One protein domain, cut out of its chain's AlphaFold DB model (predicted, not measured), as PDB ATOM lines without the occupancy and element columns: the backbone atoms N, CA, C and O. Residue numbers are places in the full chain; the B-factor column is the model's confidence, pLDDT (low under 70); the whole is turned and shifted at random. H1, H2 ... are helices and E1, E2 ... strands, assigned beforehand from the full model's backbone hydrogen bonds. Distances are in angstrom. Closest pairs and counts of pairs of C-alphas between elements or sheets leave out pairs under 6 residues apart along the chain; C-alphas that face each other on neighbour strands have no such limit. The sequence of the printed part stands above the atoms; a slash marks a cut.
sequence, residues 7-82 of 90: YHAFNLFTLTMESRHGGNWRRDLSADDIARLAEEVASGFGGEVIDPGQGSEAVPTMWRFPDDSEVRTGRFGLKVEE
ATOM      1  N   TYR A   7      52.261  52.582  11.528       94.06
ATOM      2  CA  TYR A   7      53.633  52.412  12.008       94.06
ATOM      3  C   TYR A   7      53.701  52.047  13.491       94.06
ATOM      4  O   TYR A   7      54.546  51.239  13.877       94.06
ATOM      5  N   HIS A   8      52.816  52.595  14.334       94.62
ATOM      6  CA  HIS A   8      52.757  52.195  15.741       94.62
ATOM      7  C   HIS A   8      52.376  50.712  15.876       94.62
ATOM      8  O   HIS A   8      53.039  49.974  16.608       94.62
ATOM      9  N   ALA A   9      51.369  50.271  15.116       95.56
ATOM     10  CA  ALA A   9      50.953  48.873  15.064       95.56
ATOM     11  C   ALA A   9      52.074  47.962  14.525       95.56
ATOM     12  O   ALA A   9      52.416  46.959  15.152       95.56
ATOM     13  N   PHE A  10      52.718  48.339  13.414       95.81
ATOM     14  CA  PHE A  10      53.828  47.586  12.818       95.81
ATOM     15  C   PHE A  10      55.017  47.414  13.769       95.81
ATOM     16  O   PHE A  10      55.564  46.314  13.902       95.81
ATOM     17  N   ASN A  11      55.399  48.492  14.454       96.00
ATOM     18  CA  ASN A  11      56.495  48.471  15.413       96.00
ATOM     19  C   ASN A  11      56.175  47.562  16.598       96.00
ATOM     20  O   ASN A  11      57.013  46.740  16.967       96.00
ATOM     21  N   LEU A  12      54.965  47.656  17.166       96.25
ATOM     22  CA  LEU A  12      54.582  46.779  18.271       96.25
ATOM     23  C   LEU A  12      54.570  45.313  17.837       96.25
ATOM     24  O   LEU A  12      55.103  44.468  18.556       96.25
ATOM     25  N   PHE A  13      53.992  45.011  16.674       96.88
ATOM     26  CA  PHE A  13      53.972  43.659  16.126       96.88
ATOM     27  C   PHE A  13      55.396  43.104  15.989       96.88
ATOM     28  O   PHE A  13      55.705  42.051  16.549       96.88
ATOM     29  N   THR A  14      56.289  43.842  15.324       95.75
ATOM     30  CA  THR A  14      57.675  43.412  15.083       95.75
ATOM     31  C   THR A  14      58.427  43.185  16.393       95.75
ATOM     32  O   THR A  14      58.991  42.110  16.595       95.75
ATOM     33  N   LEU A  15      58.358  44.144  17.324       96.62
ATOM     34  CA  LEU A  15      58.998  44.030  18.636       96.62
ATOM     35  C   LEU A  15      58.446  42.853  19.442       96.62
ATOM     36  O   LEU A  15      59.208  42.153  20.108       96.62
ATOM     37  N   THR A  16      57.135  42.613  19.380       96.12
ATOM     38  CA  THR A  16      56.491  41.494  20.077       96.12
ATOM     39  C   THR A  16      56.984  40.160  19.530       96.12
ATOM     40  O   THR A  16      57.352  39.282  20.314       96.12
ATOM     41  N   MET A  17      57.044  40.017  18.205       96.81
ATOM     42  CA  MET A  17      57.509  38.794  17.554       96.81
ATOM     43  C   MET A  17      58.975  38.511  17.863       96.81
ATOM     44  O   MET A  17      59.315  37.416  18.307       96.81
ATOM     45  N   GLU A  18      59.839  39.512  17.706       96.38
ATOM     46  CA  GLU A  18      61.270  39.370  17.970       96.38
ATOM     47  C   GLU A  18      61.562  39.103  19.450       96.38
ATOM     48  O   GLU A  18      62.398  38.257  19.762       96.38
ATOM     49  N   SER A  19      60.838  39.750  20.370       96.50
ATOM     50  CA  SER A  19      61.052  39.565  21.813       96.50
ATOM     51  C   SER A  19      60.581  38.200  22.314       96.50
ATOM     52  O   SER A  19      61.206  37.629  23.205       96.50
ATOM     53  N   ARG A  20      59.469  37.674  21.782       95.94
ATOM     54  CA  ARG A  20      58.877  36.406  22.249       95.94
ATOM     55  C   ARG A  20      59.434  35.179  21.539       95.94
ATOM     56  O   ARG A  20      59.528  34.120  22.153       95.94
ATOM     57  N   HIS A  21      59.774  35.314  20.262       95.06
ATOM     58  CA  HIS A  21      60.086  34.182  19.386       95.06
ATOM     59  C   HIS A  21      61.477  34.286  18.738       95.06
ATOM     60  O   HIS A  21      61.902  33.362  18.048       95.06
ATOM     61  N   GLY A  22      62.216  35.376  18.979       94.88
ATOM     62  CA  GLY A  22      63.537  35.611  18.397       94.88
ATOM     63  C   GLY A  22      63.484  35.995  16.916       94.88
ATOM     64  O   GLY A  22      62.431  36.011  16.287       94.88
ATOM     65  N   GLY A  23      64.641  36.295  16.317       93.25
ATOM     66  CA  GLY A  23      64.721  36.805  14.936       93.25
ATOM     67  C   GLY A  23      64.271  35.831  13.834       93.25
ATOM     68  O   GLY A  23      64.014  36.258  12.711       93.25
ATOM     69  N   ASN A  24      64.139  34.535  14.140       94.44
ATOM     70  CA  ASN A  24      63.725  33.499  13.183       94.44
ATOM     71  C   ASN A  24      62.229  33.161  13.251       94.44
ATOM     72  O   ASN A  24      61.789  32.205  12.613       94.44
ATOM     73  N   TRP A  25      61.431  33.964  13.960       94.69
ATOM     74  CA  TRP A  25      60.005  33.715  14.187       94.69
ATOM     75  C   TRP A  25      59.205  33.417  12.911       94.69
ATOM     76  O   TRP A  25      58.281  32.614  12.946       94.69
ATOM     77  N   ARG A  26      59.580  34.001  11.763       92.62
ATOM     78  CA  ARG A  26      58.920  33.758  10.463       92.62
ATOM     79  C   ARG A  26      59.026  32.313   9.977       92.62
ATOM     80  O   ARG A  26      58.212  31.890   9.167       92.62
ATOM     81  N   ARG A  27      60.060  31.592  10.407       93.62
ATOM     82  CA  ARG A  27      60.273  30.178  10.084       93.62
ATOM     83  C   ARG A  27      59.691  29.268  11.159       93.62
ATOM     84  O   ARG A  27      59.245  28.171  10.849       93.62
ATOM     85  N   ASP A  28      59.755  29.719  12.406       94.69
ATOM     86  CA  ASP A  28      59.485  28.881  13.567       94.69
ATOM     87  C   ASP A  28      57.996  28.913  13.982       94.69
ATOM     88  O   ASP A  28      57.549  28.033  14.715       94.69
ATOM     89  N   LEU A  29      57.219  29.891  13.500       94.81
ATOM     90  CA  LEU A  29      55.779  30.009  13.743       94.81
ATOM     91  C   LEU A  29      54.939  29.666  12.515       94.81
ATOM     92  O   LEU A  29      55.357  29.844  11.370       94.81
ATOM     93  N   SER A  30      53.714  29.212  12.780       94.31
ATOM     94  CA  SER A  30      52.714  28.994  11.743       94.31
ATOM     95  C   SER A  30      52.262  30.323  11.124       94.31
ATOM     96  O   SER A  30      52.245  31.368  11.779       94.31
ATOM     97  N   ALA A  31      51.861  30.272   9.852       91.00
ATOM     98  CA  ALA A  31      51.245  31.403   9.161       91.00
ATOM     99  C   ALA A  31      50.013  31.939   9.913       91.00
ATOM    100  O   ALA A  31      49.825  33.153   9.988       91.00
ATOM    101  N   ASP A  32      49.221  31.037  10.493       90.94
ATOM    102  CA  ASP A  32      47.992  31.369  11.211       90.94
ATOM    103  C   ASP A  32      48.276  32.116  12.516       90.94
ATOM    104  O   ASP A  32      47.616  33.110  12.809       90.94
ATOM    105  N   ASP A  33      49.293  31.708  13.282       93.50
ATOM    106  CA  ASP A  33      49.678  32.418  14.508       93.50
ATOM    107  C   ASP A  33      50.220  33.818  14.210       93.50
ATOM    108  O   ASP A  33      49.918  34.775  14.925       93.50
ATOM    109  N   ILE A  34      50.994  33.944  13.129       94.50
ATOM    110  CA  ILE A  34      51.509  35.226  12.648       94.50
ATOM    111  C   ILE A  34      50.349  36.148  12.248       94.50
ATOM    112  O   ILE A  34      50.323  37.314  12.651       94.50
ATOM    113  N   ALA A  35      49.398  35.632  11.464       93.25
ATOM    114  CA  ALA A  35      48.238  36.381  10.997       93.25
ATOM    115  C   ALA A  35      47.352  36.813  12.168       93.25
ATOM    116  O   ALA A  35      47.039  37.996  12.294       93.25
ATOM    117  N   ARG A  36      47.041  35.881  13.075       93.50
ATOM    118  CA  ARG A  36      46.223  36.135  14.261       93.50
ATOM    119  C   ARG A  36      46.818  37.234  15.133       93.50
ATOM    120  O   ARG A  36      46.103  38.156  15.510       93.50
ATOM    121  N   LEU A  37      48.125  37.198  15.411       95.81
ATOM    122  CA  LEU A  37      48.749  38.263  16.197       95.81
ATOM    123  C   LEU A  37      48.737  39.608  15.455       95.81
ATOM    124  O   LEU A  37      48.539  40.649  16.076       95.81
ATOM    125  N   ALA A  38      48.955  39.610  14.139       96.00
ATOM    126  CA  ALA A  38      48.890  40.837  13.351       96.00
ATOM    127  C   ALA A  38      47.487  41.475  13.401       96.00
ATOM    128  O   ALA A  38      47.388  42.694  13.542       96.00
ATOM    129  N   GLU A  39      46.425  40.669  13.349       95.19
ATOM    130  CA  GLU A  39      45.032  41.116  13.498       95.19
ATOM    131  C   GLU A  39      44.722  41.608  14.916       95.19
ATOM    132  O   GLU A  39      44.130  42.676  15.078       95.19
ATOM    133  N   GLU A  40      45.180  40.890  15.950       96.31
ATOM    134  CA  GLU A  40      45.065  41.320  17.352       96.31
ATOM    135  C   GLU A  40      45.721  42.696  17.562       96.31
ATOM    136  O   GLU A  40      45.148  43.573  18.214       96.31
ATOM    137  N   VAL A  41      46.901  42.920  16.973       96.88
ATOM    138  CA  VAL A  41      47.595  44.211  17.035       96.88
ATOM    139  C   VAL A  41      46.831  45.287  16.263       96.88
ATOM    140  O   VAL A  41      46.592  46.357  16.818       96.88
ATOM    141  N   ALA A  42      46.419  45.031  15.020       96.00
ATOM    142  CA  ALA A  42      45.672  46.008  14.226       96.00
ATOM    143  C   ALA A  42      44.377  46.444  14.936       96.00
ATOM    144  O   ALA A  42      44.133  47.640  15.101       96.00
ATOM    145  N   SER A  43      43.611  45.484  15.460       95.81
ATOM    146  CA  SER A  43      42.403  45.747  16.245       95.81
ATOM    147  C   SER A  43      42.703  46.512  17.542       95.81
ATOM    148  O   SER A  43      42.014  47.483  17.860       95.81
ATOM    149  N   GLY A  44      43.768  46.151  18.266       95.69
ATOM    150  CA  GLY A  44      44.165  46.808  19.518       95.69
ATOM    151  C   GLY A  44      44.580  48.278  19.366       95.69
ATOM    152  O   GLY A  44      44.463  49.051  20.316       95.69
ATOM    153  N   PHE A  45      45.019  48.685  18.172       94.62
ATOM    154  CA  PHE A  45      45.306  50.083  17.828       94.62
ATOM    155  C   PHE A  45      44.092  50.832  17.250       94.62
ATOM    156  O   PHE A  45      44.233  51.971  16.807       94.62
ATOM    157  N   GLY A  46      42.899  50.228  17.279       94.56
ATOM    158  CA  GLY A  46      41.673  50.830  16.756       94.56
ATOM    159  C   GLY A  46      41.566  50.771  15.234       94.56
ATOM    160  O   GLY A  46      40.909  51.624  14.649       94.56
ATOM    161  N   GLY A  47      42.238  49.811  14.593       94.88
ATOM    162  CA  GLY A  47      42.077  49.556  13.170       94.88
ATOM    163  C   GLY A  47      40.683  49.011  12.856       94.88
ATOM    164  O   GLY A  47      40.198  48.095  13.523       94.88
ATOM    165  N   GLU A  48      40.066  49.543  11.808       96.31
ATOM    166  CA  GLU A  48      38.797  49.074  11.258       96.31
ATOM    167  C   GLU A  48      39.043  48.286   9.971       96.31
ATOM    168  O   GLU A  48      39.828  48.701   9.117       96.31
ATOM    169  N   VAL A  49      38.376  47.141   9.815       95.56
ATOM    170  CA  VAL A  49      38.482  46.325   8.599       95.56
ATOM    171  C   VAL A  49      37.790  47.045   7.444       95.56
ATOM    172  O   VAL A  49      36.587  47.297   7.500       95.56
ATOM    173  N   ILE A  50      38.543  47.334   6.383       95.00
ATOM    174  CA  ILE A  50      38.029  47.946   5.146       95.00
ATOM    175  C   ILE A  50      37.954  46.950   3.985       95.00
ATOM    176  O   ILE A  50      37.138  47.121   3.083       95.00
ATOM    177  N   ASP A  51      38.750  45.881   4.040       91.94
ATOM    178  CA  ASP A  51      38.622  44.702   3.184       91.94
ATOM    179  C   ASP A  51      38.890  43.464   4.054       91.94
ATOM    180  O   ASP A  51      40.012  43.301   4.537       91.94
ATOM    181  N   PRO A  52      37.895  42.596   4.308       84.81
ATOM    182  CA  PRO A  52      38.080  41.411   5.144       84.81
ATOM    183  C   PRO A  52      39.010  40.358   4.522       84.81
ATOM    184  O   PRO A  52      39.274  39.333   5.148       84.81
ATOM    185  N   GLY A  53      39.478  40.566   3.288       82.62
ATOM    186  CA  GLY A  53      40.150  39.538   2.516       82.62
ATOM    187  C   GLY A  53      39.182  38.423   2.103       82.62
ATOM    188  O   GLY A  53      37.996  38.412   2.435       82.62
ATOM    189  N   GLN A  54      39.675  37.453   1.334       73.12
ATOM    190  CA  GLN A  54      38.857  36.351   0.812       73.12
ATOM    191  C   GLN A  54      39.122  35.035   1.537       73.12
ATOM    192  O   GLN A  54      39.348  34.040   0.857       73.12
ATOM    193  N   GLY A  55      39.150  35.019   2.878       54.56
ATOM    194  CA  GLY A  55      39.154  33.805   3.731       54.56
ATOM    195  C   GLY A  55      40.169  32.698   3.386       54.56
ATOM    196  O   GLY A  55      40.106  31.600   3.927       54.56
ATOM    197  N   SER A  56      41.077  32.970   2.460       56.19
ATOM    198  CA  SER A  56      42.089  32.097   1.901       56.19
ATOM    199  C   SER A  56      43.410  32.770   2.198       56.19
ATOM    200  O   SER A  56      43.516  33.998   2.130       56.19
ATOM    201  N   GLU A  57      44.433  31.968   2.480       59.28
ATOM    202  CA  GLU A  57      45.771  32.446   2.840       59.28
ATOM    203  C   GLU A  57      46.398  33.425   1.821       59.28
ATOM    204  O   GLU A  57      47.435  34.025   2.106       59.28
ATOM    205  N   ALA A  58      45.813  33.559   0.624       65.44
ATOM    206  CA  ALA A  58      46.309  34.387  -0.466       65.44
ATOM    207  C   ALA A  58      45.844  35.854  -0.420       65.44
ATOM    208  O   ALA A  58      46.534  36.704  -0.982       65.44
ATOM    209  N   VAL A  59      44.706  36.169   0.213       76.94
ATOM    210  CA  VAL A  59      44.151  37.536   0.211       76.94
ATOM    211  C   VAL A  59      44.155  38.094   1.639       76.94
ATOM    212  O   VAL A  59      43.325  37.669   2.439       76.94
ATOM    213  N   PRO A  60      45.086  39.008   1.972       85.94
ATOM    214  CA  PRO A  60      45.225  39.554   3.319       85.94
ATOM    215  C   PRO A  60      44.070  40.490   3.695       85.94
ATOM    216  O   PRO A  60      43.513  41.167   2.832       85.94
ATOM    217  N   THR A  61      43.780  40.577   4.992       92.25
ATOM    218  CA  THR A  61      42.815  41.522   5.565       92.25
ATOM    219  C   THR A  61      43.411  42.928   5.547       92.25
ATOM    220  O   THR A  61      44.547  43.131   5.981       92.25
ATOM    221  N   MET A  62      42.663  43.909   5.054       94.81
ATOM    222  CA  MET A  62      43.060  45.312   5.017       94.81
ATOM    223  C   MET A  62      42.361  46.101   6.119       94.81
ATOM    224  O   MET A  62      41.140  46.030   6.282       94.81
ATOM    225  N   TRP A  63      43.148  46.890   6.842       95.38
ATOM    226  CA  TRP A  63      42.708  47.676   7.986       95.38
ATOM    227  C   TRP A  63      43.051  49.145   7.781       95.38
ATOM    228  O   TRP A  63      44.129  49.453   7.268       95.38
ATOM    229  N   ARG A  64      42.173  50.037   8.239       96.00
ATOM    230  CA  ARG A  64      42.396  51.483   8.302       96.00
ATOM    231  C   ARG A  64      42.434  51.954   9.751       96.00
ATOM    232  O   ARG A  64      41.574  51.578  10.540       96.00
ATOM    233  N   PHE A  65      43.426  52.765  10.096       94.50
ATOM    234  CA  PHE A  65      43.599  53.347  11.428       94.50
ATOM    235  C   PHE A  65      42.954  54.738  11.541       94.50
ATOM    236  O   PHE A  65      42.593  55.331  10.524       94.50
ATOM    237  N   PRO A  66      42.839  55.302  12.761       93.44
ATOM    238  CA  PRO A  66      42.230  56.619  12.973       93.44
ATOM    239  C   PRO A  66      42.943  57.805  12.300       93.44
ATOM    240  O   PRO A  66      42.379  58.893  12.245       93.44
ATOM    241  N   ASP A  67      44.184  57.630  11.840       92.25
ATOM    242  CA  ASP A  67      44.943  58.615  11.060       92.25
ATOM    243  C   ASP A  67      44.824  58.403   9.537       92.25
ATOM    244  O   ASP A  67      45.621  58.958   8.781       92.25
ATOM    245  N   ASP A  68      43.871  57.575   9.097       93.00
ATOM    246  CA  ASP A  68      43.662  57.118   7.716       93.00
ATOM    247  C   ASP A  68      44.808  56.283   7.123       93.00
ATOM    248  O   ASP A  68      44.756  55.902   5.952       93.00
ATOM    249  N   SER A  69      45.833  55.941   7.909       94.12
ATOM    250  CA  SER A  69      46.870  55.019   7.454       94.12
ATOM    251  C   SER A  69      46.338  53.588   7.370       94.12
ATOM    252  O   SER A  69      45.423  53.194   8.098       94.12
ATOM    253  N   GLU A  70      46.917  52.787   6.476       95.19
ATOM    254  CA  GLU A  70      46.406  51.454   6.159       95.19
ATOM    255  C   GLU A  70      47.475  50.373   6.345       95.19
ATOM    256  O   GLU A  70      48.676  50.595   6.145       95.19
ATOM    257  N   VAL A  71      47.037  49.178   6.744       94.75
ATOM    258  CA  VAL A  71      47.888  47.983   6.815       94.75
ATOM    259  C   VAL A  71      47.176  46.778   6.235       94.75
ATOM    260  O   VAL A  71      45.949  46.685   6.240       94.75
ATOM    261  N   ARG A  72      47.973  45.808   5.803       94.56
ATOM    262  CA  ARG A  72      47.530  44.453   5.498       94.56
ATOM    263  C   ARG A  72      48.014  43.492   6.571       94.56
ATOM    264  O   ARG A  72      49.194  43.517   6.926       94.56
ATOM    265  N   THR A  73      47.133  42.624   7.044       94.19
ATOM    266  CA  THR A  73      47.472  41.503   7.928       94.19
ATOM    267  C   THR A  73      47.281  40.182   7.191       94.19
ATOM    268  O   THR A  73      46.384  40.029   6.365       94.19
ATOM    269  N   GLY A  74      48.149  39.210   7.460       91.94
ATOM    270  CA  GLY A  74      48.042  37.871   6.888       91.94
ATOM    271  C   GLY A  74      49.216  36.987   7.292       91.94
ATOM    272  O   GLY A  74      49.931  37.292   8.244       91.94
ATOM    273  N   ARG A  75      49.472  35.917   6.531       91.12
ATOM    274  CA  ARG A  75      50.500  34.895   6.834       91.12
ATOM    275  C   ARG A  75      51.926  35.411   7.071       91.12
ATOM    276  O   ARG A  75      52.759  34.692   7.611       91.12
ATOM    277  N   PHE A  76      52.236  36.622   6.606       90.25
ATOM    278  CA  PHE A  76      53.552  37.255   6.755       90.25
ATOM    279  C   PHE A  76      53.591  38.314   7.867       90.25
ATOM    280  O   PHE A  76      54.638  38.923   8.101       90.25
ATOM    281  N   GLY A  77      52.473  38.512   8.560       93.00
ATOM    282  CA  GLY A  77      52.301  39.473   9.635       93.00
ATOM    283  C   GLY A  77      51.632  40.742   9.137       93.00
ATOM    284  O   GLY A  77      50.755  40.697   8.276       93.00
ATOM    285  N   LEU A  78      52.063  41.866   9.699       93.44
ATOM    286  CA  LEU A  78      51.550  43.191   9.382       93.44
ATOM    287  C   LEU A  78      52.457  43.875   8.350       93.44
ATOM    288  O   LEU A  78      53.676  43.926   8.515       93.44
ATOM    289  N   LYS A  79      51.860  44.408   7.286       93.31
ATOM    290  CA  LYS A  79      52.530  45.209   6.259       93.31
ATOM    291  C   LYS A  79      51.859  46.575   6.170       93.31
ATOM    292  O   LYS A  79      50.650  46.639   5.991       93.31
ATOM    293  N   VAL A  80      52.637  47.645   6.279       91.19
ATOM    294  CA  VAL A  80      52.150  49.016   6.076       91.19
ATOM    295  C   VAL A  80      51.946  49.259   4.584       91.19
ATOM    296  O   VAL A  80      52.825  48.936   3.782       91.19
ATOM    297  N   GLU A  81      50.791  49.805   4.215       88.25
ATOM    298  CA  GLU A  81      50.542  50.269   2.856       88.25
ATOM    299  C   GLU A  81      50.990  51.727   2.756       88.25
ATOM    300  O   GLU A  81      50.504  52.604   3.469       88.25
ATOM    301  N   GLU A  82      51.959  51.990   1.884       75.94
ATOM    302  CA  GLU A  82      52.287  53.361   1.514       75.94
ATOM    303  C   GLU A  82      51.141  53.879   0.646       75.94
ATOM    304  O   GLU A  82      50.872  53.323  -0.423       75.94
TER     305      GLU A  82
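What this domain is: This is residues 7 to 82 of the 90 residues of an uncharacterized protein of Roseospirillum parvum (UniProt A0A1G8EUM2). A strongly twisted four-stranded antiparallel sheet has two helices over one face, H3 over E2 and E3 and H1 over the edge strand E4, while its other face is bare of named helices. The little helix H2 makes the corner between H1 and H3, beyond the sheet. The printed part has 76 residues, with the named elements in the order H1 H2 H3 E1 E2 E3 E4; the sheet order is E1 - E2 - E3 - E4, and the class is mixed, helices and strands. The whole is compact, with a radius of gyration of the C-alphas of 11.7 A, and spans 31 by 27 by 20 A.

Where its parts are: Find C-alpha 7 at (53.633, 52.412, 12.008); from there H1, residues 7 to 21, runs 20.7 A to C-alpha 21 at (60.086, 34.182, 19.386). Next come H2, residues 25 to 28, 4.9 A long, and H3, residues 31 to 44, 19.9 A long. Then look for the strands: E1 at residues 48 to 51, 9.2 A; E2 at 61 to 64, 10.3 A; E3 at 70 to 74, 13.7 A; and E4 at 77 to 81, 12.9 A, which ends with C-alpha 81 at (50.542, 50.269, 2.856).

How they stand to each other: Begin with the sheet, a meander, each strand the antiparallel neighbour of the one before. In the hairpin E1 and E2, at 132 degrees between directions, look at N 48 and O 64, 2.8 A apart and within hydrogen-bond range. In the hairpin E2 and E3, at 157 degrees, N 63 and O 71 are 2.9 A apart, also within range. In the hairpin E3 and E4, at 153 degrees, N 72 and O 79 are within range at 2.8 A. E1 and E4, the edge strands, are apart. H3 is on the sheet at a height of 6.8 A, over E2 and E3, and runs along the strands, at 19 degrees to E2 on the local plane; its closest C-alphas to E3 are those of Ala 35 and Gly 74, 4.4 A. H1 is on the same face at a height of 9.1 A, over E4, along the strands at 20 degrees to E4 on the local plane; their closest C-alphas are those of Phe 10 and Leu 78, 6.0 A. H1 touches H3 with residues 9 to 13 alone, opposite ways at a steep tilt of 44 degrees; the closest C-alphas are those of Ala 9 and Ala 42, 6.1 A. H2 is not on the sheet; it and H1 only just touch, only at the corner by their link, with 3 pairs of C-alphas within 8 A, the closest those of Met 17 and Trp 25, 6.6 A. In H1 and H3 every O i to N i+4 pair is within hydrogen-bond range; H2 is too short for such a pair.

The domain as a whole: The C-alphas farthest apart are those of Asp 28 and Asp 67, 33.2 A. The printed part has no cut, and no link is long; that from E1 to E2, 9 residues, is short, and the others are tight. Mean pLDDT of the printed part is 91.4; look at residues 55 to 58, in that short link, for the values under 70.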